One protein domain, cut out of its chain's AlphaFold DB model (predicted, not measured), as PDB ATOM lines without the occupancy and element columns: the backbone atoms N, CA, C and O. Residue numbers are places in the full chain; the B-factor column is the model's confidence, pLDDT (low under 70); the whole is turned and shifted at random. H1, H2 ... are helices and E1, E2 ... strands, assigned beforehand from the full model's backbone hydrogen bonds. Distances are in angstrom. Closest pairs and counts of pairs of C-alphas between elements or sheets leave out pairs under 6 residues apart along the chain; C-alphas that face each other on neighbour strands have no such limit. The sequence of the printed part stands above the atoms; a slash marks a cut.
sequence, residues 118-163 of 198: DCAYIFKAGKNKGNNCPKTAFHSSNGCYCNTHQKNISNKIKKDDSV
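What this domain is: This is residues 118 to 163 of the 198 residues of an uncharacterized protein of viral metagenome (UniProt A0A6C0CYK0). Look for a small antiparallel sheet of three strands, E1, E2 and E3, folded about a sharp bend in its longest strand E2, with the first half of one helix, H1, packed on it. The far end of the helix, with the residues after it, sticks out as residues 158 to 163, and the loop of residues 124 to 129 sticks out from the hairpin of E1 and E2. You have 46 printed residues with three named strands and then one named helix, in the order E1, E2, E3, H1; the sheet's order is E1, E2, E3, and the class is mixed, helices and strands. The whole is flat, spanning 31 by 24 by 12 A, and only just loose, close to compact, with a radius of gyration of the C-alphas of 11.4 A.

Where its parts are: Find C-alpha 118 at (37.184, 28.567, 9.843); here E1 begins, and it runs over residues 118 to 122, 11.3 A. Go on to C-alpha 132 at (43.182, 28.248, 3.895), where E2 begins; it holds residues 132 to 140, 17.7 A from first to last C-alpha, and bends by 97 degrees at residue 135. E3, residues 143 to 145, is 6.2 A long. H1, residues 147 to 161, measures 21.6 A and ends at C-alpha 161, (61.406, 23.357, 23.757).

How they stand to each other: Begin with the sheet, a meander, each strand the antiparallel neighbour of the one before. The pairing is staggered: E2 pairs with E1 over residues 132 to 136 and with E3 over 138 to 140. In the hairpin of E1 and E2, with directions at 111 degrees, N 133 and O 121 are within hydrogen-bond range at 3.0 A. In the hairpin of E2 and E3, at 135 degrees, look at N 143 and O 140, 2.9 A, and N 138 and O 145, 3.2 A. E1 and E3 are the edge strands, yet the C-alphas of Cys 119 and Tyr 145, their closest, are 4.5 A apart. H1 is on the sheet at a height over the sheet of 11.7 A; it lies over E3 and only just over E1, on which 3 of its C-alphas fall. On the local plane H1 and E3 stand at 22 degrees, and H1 runs along the strands. The closest C-alphas of E2 and H1 are those of Ala 137 and Asn 147, 6.9 A apart. In H1 every O i to N i+4 pair is within hydrogen-bond range.

The domain as a whole: The two C-alphas farthest apart are those of Pro 134 and Val 163, 32.3 A. Without the stretches that stand free, the body spans 23 by 17 by 12 A. The printed part has no cut; the links E2 to E3 and E3 to H1 are tight, and E1 to E2 is short. In the B-factor column you find a mean pLDDT of the printed part of 89.1, with residues 159 to 162 under 70.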
ATOM      1  N   ASP A 118      36.254  29.003  10.877       95.12
ATOM      2  CA  ASP A 118      37.184  28.567   9.843       95.12
ATOM      3  C   ASP A 118      38.612  28.443  10.366       95.12
ATOM      4  O   ASP A 118      39.083  29.216  11.205       95.12
ATOM      5  N   CYS A 119      39.344  27.460   9.848       96.00
ATOM      6  CA  CYS A 119      40.732  27.262  10.224       96.00
ATOM      7  C   CYS A 119      41.646  28.299   9.562       96.00
ATOM      8  O   CYS A 119      41.865  28.266   8.351       96.00
ATOM      9  N   ALA A 120      42.321  29.114  10.380       95.88
ATOM     10  CA  ALA A 120      43.260  30.146   9.928       95.88
ATOM     11  C   ALA A 120      44.598  29.603   9.372       95.88
ATOM     12  O   ALA A 120      45.550  30.351   9.154       95.88
ATOM     13  N   TYR A 121      44.729  28.286   9.181       95.50
ATOM     14  CA  TYR A 121      45.974  27.690   8.700       95.50
ATOM     15  C   TYR A 121      46.120  27.857   7.189       95.50
ATOM     16  O   TYR A 121      45.315  27.319   6.428       95.50
ATOM     17  N   ILE A 122      47.214  28.495   6.769       95.75
ATOM     18  CA  ILE A 122      47.605  28.627   5.363       95.75
ATOM     19  C   ILE A 122      48.637  27.553   5.010       95.75
ATOM     20  O   ILE A 122      49.712  27.461   5.621       95.75
ATOM     21  N   PHE A 123      48.348  26.749   3.985       93.88
ATOM     22  CA  PHE A 123      49.284  25.726   3.520       93.88
ATOM     23  C   PHE A 123      50.534  26.358   2.892       93.88
ATOM     24  O   PHE A 123      50.459  27.146   1.952       93.88
ATOM     25  N   LYS A 124      51.719  25.959   3.369       93.50
ATOM     26  CA  LYS A 124      53.009  26.487   2.878       93.50
ATOM     27  C   LYS A 124      53.577  25.729   1.671       93.50
ATOM     28  O   LYS A 124      54.498  26.214   1.017       93.50
ATOM     29  N   ALA A 125      53.050  24.542   1.377       92.31
ATOM     30  CA  ALA A 125      53.533  23.653   0.323       92.31
ATOM     31  C   ALA A 125      52.412  22.738  -0.202       92.31
ATOM     32  O   ALA A 125      51.347  22.640   0.406       92.31
ATOM     33  N   GLY A 126      52.683  22.038  -1.307       92.81
ATOM     34  CA  GLY A 126      51.758  21.086  -1.927       92.81
ATOM     35  C   GLY A 126      50.704  21.740  -2.827       92.81
ATOM     36  O   GLY A 126      50.785  22.927  -3.132       92.81
ATOM     37  N   LYS A 127      49.706  20.948  -3.250       93.62
ATOM     38  CA  LYS A 127      48.651  21.372  -4.195       93.62
ATOM     39  C   LYS A 127      47.786  22.531  -3.679       93.62
ATOM     40  O   LYS A 127      47.312  23.323  -4.475       93.62
ATOM     41  N   ASN A 128      47.631  22.645  -2.359       92.06
ATOM     42  CA  ASN A 128      46.810  23.673  -1.713       92.06
ATOM     43  C   ASN A 128      47.630  24.870  -1.205       92.06
ATOM     44  O   ASN A 128      47.137  25.630  -0.376       92.06
ATOM     45  N   LYS A 129      48.891  25.023  -1.633       95.38
ATOM     46  CA  LYS A 129      49.771  26.100  -1.163       95.38
ATOM     47  C   LYS A 129      49.112  27.473  -1.343       95.38
ATOM     48  O   LYS A 129      48.643  27.788  -2.427       95.38
ATOM     49  N   GLY A 130      49.137  28.286  -0.290       94.44
ATOM     50  CA  GLY A 130      48.538  29.621  -0.260       94.44
ATOM     51  C   GLY A 130      47.058  29.649   0.128       94.44
ATOM     52  O   GLY A 130      46.572  30.710   0.495       94.44
ATOM     53  N   ASN A 131      46.365  28.505   0.126       95.19
ATOM     54  CA  ASN A 131      44.955  28.430   0.508       95.19
ATOM     55  C   ASN A 131      44.777  28.154   2.008       95.19
ATOM     56  O   ASN A 131      45.643  27.546   2.651       95.19
ATOM     57  N   ASN A 132      43.617  28.557   2.534       94.69
ATOM     58  CA  ASN A 132      43.182  28.248   3.895       94.69
ATOM     59  C   ASN A 132      42.730  26.790   4.024       94.69
ATOM     60  O   ASN A 132      42.324  26.136   3.060       94.69
ATOM     61  N   CYS A 133      42.799  26.266   5.245       95.06
ATOM     62  CA  CYS A 133      42.277  24.947   5.552       95.06
ATOM     63  C   CYS A 133      40.736  24.970   5.571       95.06
ATOM     64  O   CYS A 133      40.170  25.728   6.348       95.06
ATOM     65  N   PRO A 134      40.054  24.098   4.803       92.69
ATOM     66  CA  PRO A 134      38.591  24.112   4.685       92.69
ATOM     67  C   PRO A 134      37.873  23.423   5.858       92.69
ATOM     68  O   PRO A 134      36.714  23.056   5.738       92.69
ATOM     69  N   LYS A 135      38.579  23.131   6.956       93.25
ATOM     70  CA  LYS A 135      38.026  22.380   8.088       93.25
ATOM     71  C   LYS A 135      37.570  23.322   9.185       93.25
ATOM     72  O   LYS A 135      38.256  24.307   9.464       93.25
ATOM     73  N   THR A 136      36.529  22.903   9.895       94.50
ATOM     74  CA  THR A 136      36.045  23.575  11.101       94.50
ATOM     75  C   THR A 136      37.144  23.682  12.164       94.50
ATOM     76  O   THR A 136      37.914  22.740  12.408       94.50
ATOM     77  N   ALA A 137      37.227  24.846  12.794       95.62
ATOM     78  CA  ALA A 137      38.240  25.229  13.763       95.62
ATOM     79  C   ALA A 137      37.644  25.686  15.088       95.62
ATOM     80  O   ALA A 137      36.440  25.854  15.230       95.62
ATOM     81  N   PHE A 138      38.516  25.869  16.071       95.44
ATOM     82  CA  PHE A 138      38.176  26.425  17.371       95.44
ATOM     83  C   PHE A 138      39.365  27.214  17.917       95.44
ATOM     84  O   PHE A 138      40.520  26.950  17.547       95.44
ATOM     85  N   HIS A 139      39.081  28.178  18.790       95.25
ATOM     86  CA  HIS A 139      40.091  28.953  19.499       95.25
ATOM     87  C   HIS A 139      40.768  28.098  20.565       95.25
ATOM     88  O   HIS A 139      40.128  27.447  21.389       95.25
ATOM     89  N   SER A 140      42.093  28.119  20.538       91.81
ATOM     90  CA  SER A 140      42.967  27.552  21.558       91.81
ATOM     91  C   SER A 140      44.095  28.549  21.835       91.81
ATOM     92  O   SER A 140      44.200  29.568  21.151       91.81
ATOM     93  N   SER A 141      44.986  28.245  22.780       88.31
ATOM     94  CA  SER A 141      46.145  29.090  23.107       88.31
ATOM     95  C   SER A 141      47.056  29.367  21.908       88.31
ATOM     96  O   SER A 141      47.716  30.398  21.845       88.31
ATOM     97  N   ASN A 142      47.071  28.463  20.928       87.06
ATOM     98  CA  ASN A 142      47.872  28.604  19.718       87.06
ATOM     99  C   ASN A 142      47.198  29.454  18.629       87.06
ATOM    100  O   ASN A 142      47.848  29.757  17.631       87.06
ATOM    101  N   GLY A 143      45.915  29.801  18.779       91.62
ATOM    102  CA  GLY A 143      45.087  30.462  17.765       91.62
ATOM    103  C   GLY A 143      43.890  29.616  17.312       91.62
ATOM    104  O   GLY A 143      43.584  28.574  17.897       91.62
ATOM    105  N   CYS A 144      43.203  30.069  16.255       95.44
ATOM    106  CA  CYS A 144      42.004  29.421  15.717       95.44
ATOM    107  C   CYS A 144      42.347  28.413  14.609       95.44
ATOM    108  O   CYS A 144      42.575  28.767  13.447       95.44
ATOM    109  N   TYR A 145      42.397  27.131  14.971       95.94
ATOM    110  CA  TYR A 145      42.764  26.055  14.053       95.94
ATOM    111  C   TYR A 145      41.906  24.803  14.238       95.94
ATOM    112  O   TYR A 145      41.338  24.564  15.302       95.94
ATOM    113  N   CYS A 146      41.834  23.973  13.194       94.81
ATOM    114  CA  CYS A 146      41.171  22.672  13.256       94.81
ATOM    115  C   CYS A 146      41.944  21.687  14.142       94.81
ATOM    116  O   CYS A 146      43.155  21.826  14.340       94.81
ATOM    117  N   ASN A 147      41.273  20.629  14.604       91.94
ATOM    118  CA  ASN A 147      41.849  19.601  15.482       91.94
ATOM    119  C   ASN A 147      43.223  19.080  15.025       91.94
ATOM    120  O   ASN A 147      44.133  18.889  15.831       91.94
ATOM    121  N   THR A 148      43.391  18.851  13.720       92.62
ATOM    122  CA  THR A 148      44.658  18.371  13.154       92.62
ATOM    123  C   THR A 148      45.761  19.424  13.263       92.62
ATOM    124  O   THR A 148      46.887  19.104  13.638       92.62
ATOM    125  N   HIS A 149      45.452  20.685  12.954       94.25
ATOM    126  CA  HIS A 149      46.430  21.768  13.000       94.25
ATOM    127  C   HIS A 149      46.777  22.181  14.430       94.25
ATOM    128  O   HIS A 149      47.957  22.398  14.691       94.25
ATOM    129  N   GLN A 150      45.821  22.157  15.362       92.69
ATOM    130  CA  GLN A 150      46.099  22.352  16.788       92.69
ATOM    131  C   GLN A 150      47.135  21.336  17.289       92.69
ATOM    132  O   GLN A 150      48.184  21.716  17.803       92.69
ATOM    133  N   LYS A 151      46.917  20.035  17.032       89.81
ATOM    134  CA  LYS A 151      47.871  18.974  17.406       89.81
ATOM    135  C   LYS A 151      49.246  19.172  16.763       89.81
ATOM    136  O   LYS A 151      50.270  19.027  17.430       89.81
ATOM    137  N   ASN A 152      49.285  19.524  15.479       90.50
ATOM    138  CA  ASN A 152      50.541  19.725  14.757       90.50
ATOM    139  C   ASN A 152      51.340  20.929  15.275       90.50
ATOM    140  O   ASN A 152      52.568  20.853  15.330       90.50
ATOM    141  N   ILE A 153      50.672  22.027  15.635       88.69
ATOM    142  CA  ILE A 153      51.320  23.222  16.187       88.69
ATOM    143  C   ILE A 153      51.840  22.926  17.596       88.69
ATOM    144  O   ILE A 153      53.028  23.126  17.844       88.69
ATOM    145  N   SER A 154      51.018  22.329  18.462       85.62
ATOM    146  CA  SER A 154      51.439  21.925  19.810       85.62
ATOM    147  C   SER A 154      52.646  20.980  19.785       85.62
ATOM    148  O   SER A 154      53.583  21.143  20.560       85.62
ATOM    149  N   ASN A 155      52.678  20.020  18.854       84.38
ATOM    150  CA  ASN A 155      53.819  19.116  18.698       84.38
ATOM    151  C   ASN A 155      55.083  19.824  18.190       84.38
ATOM    152  O   ASN A 155      56.190  19.419  18.543       84.38
ATOM    153  N   LYS A 156      54.947  20.869  17.363       81.75
ATOM    154  CA  LYS A 156      56.092  21.681  16.926       81.75
ATOM    155  C   LYS A 156      56.679  22.492  18.074       81.75
ATOM    156  O   LYS A 156      57.896  22.493  18.194       81.75
ATOM    157  N   ILE A 157      55.836  23.104  18.907       77.38
ATOM    158  CA  ILE A 157      56.265  23.869  20.088       77.38
ATOM    159  C   ILE A 157      57.014  22.950  21.063       77.38
ATOM    160  O   ILE A 157      58.184  23.182  21.338       77.38
ATOM    161  N   LYS A 158      56.421  21.806  21.441       74.44
ATOM    162  CA  LYS A 158      57.085  20.802  22.302       74.44
ATOM    163  C   LYS A 158      58.422  20.312  21.740       74.44
ATOM    164  O   LYS A 158      59.350  20.000  22.485       74.44
ATOM    165  N   LYS A 159      58.520  20.188  20.413       68.31
ATOM    166  CA  LYS A 159      59.760  19.782  19.753       68.31
ATOM    167  C   LYS A 159      60.828  20.870  19.817       68.31
ATOM    168  O   LYS A 159      61.992  20.498  19.833       68.31
ATOM    169  N   ASP A 160      60.456  22.147  19.811       63.75
ATOM    170  CA  ASP A 160      61.401  23.264  19.901       63.75
ATOM    171  C   ASP A 160      61.932  23.412  21.334       63.75
ATOM    172  O   ASP A 160      63.145  23.445  21.534       63.75
ATOM    173  N   ASP A 161      61.045  23.312  22.330       63.25
ATOM    174  CA  ASP A 161      61.406  23.357  23.757       63.25
ATOM    175  C   ASP A 161      62.312  22.191  24.196       63.25
ATOM    176  O   ASP A 161      63.079  22.308  25.148       63.25
ATOM    177  N   SER A 162      62.258  21.055  23.492       66.44
ATOM    178  CA  SER A 162      63.103  19.879  23.760       66.44
ATOM    179  C   SER A 162      64.420  19.858  22.971       66.44
ATOM    180  O   SER A 162      65.181  18.890  23.072       66.44
ATOM    181  N   VAL A 163      64.733  20.895  22.179       70.75
ATOM    182  CA  VAL A 163      66.029  20.975  21.487       70.75
ATOM    183  C   VAL A 163      67.114  21.495  22.433       70.75
ATOM    184  O   VAL A 163      67.359  22.694  22.526       70.75
TER     185      VAL A 163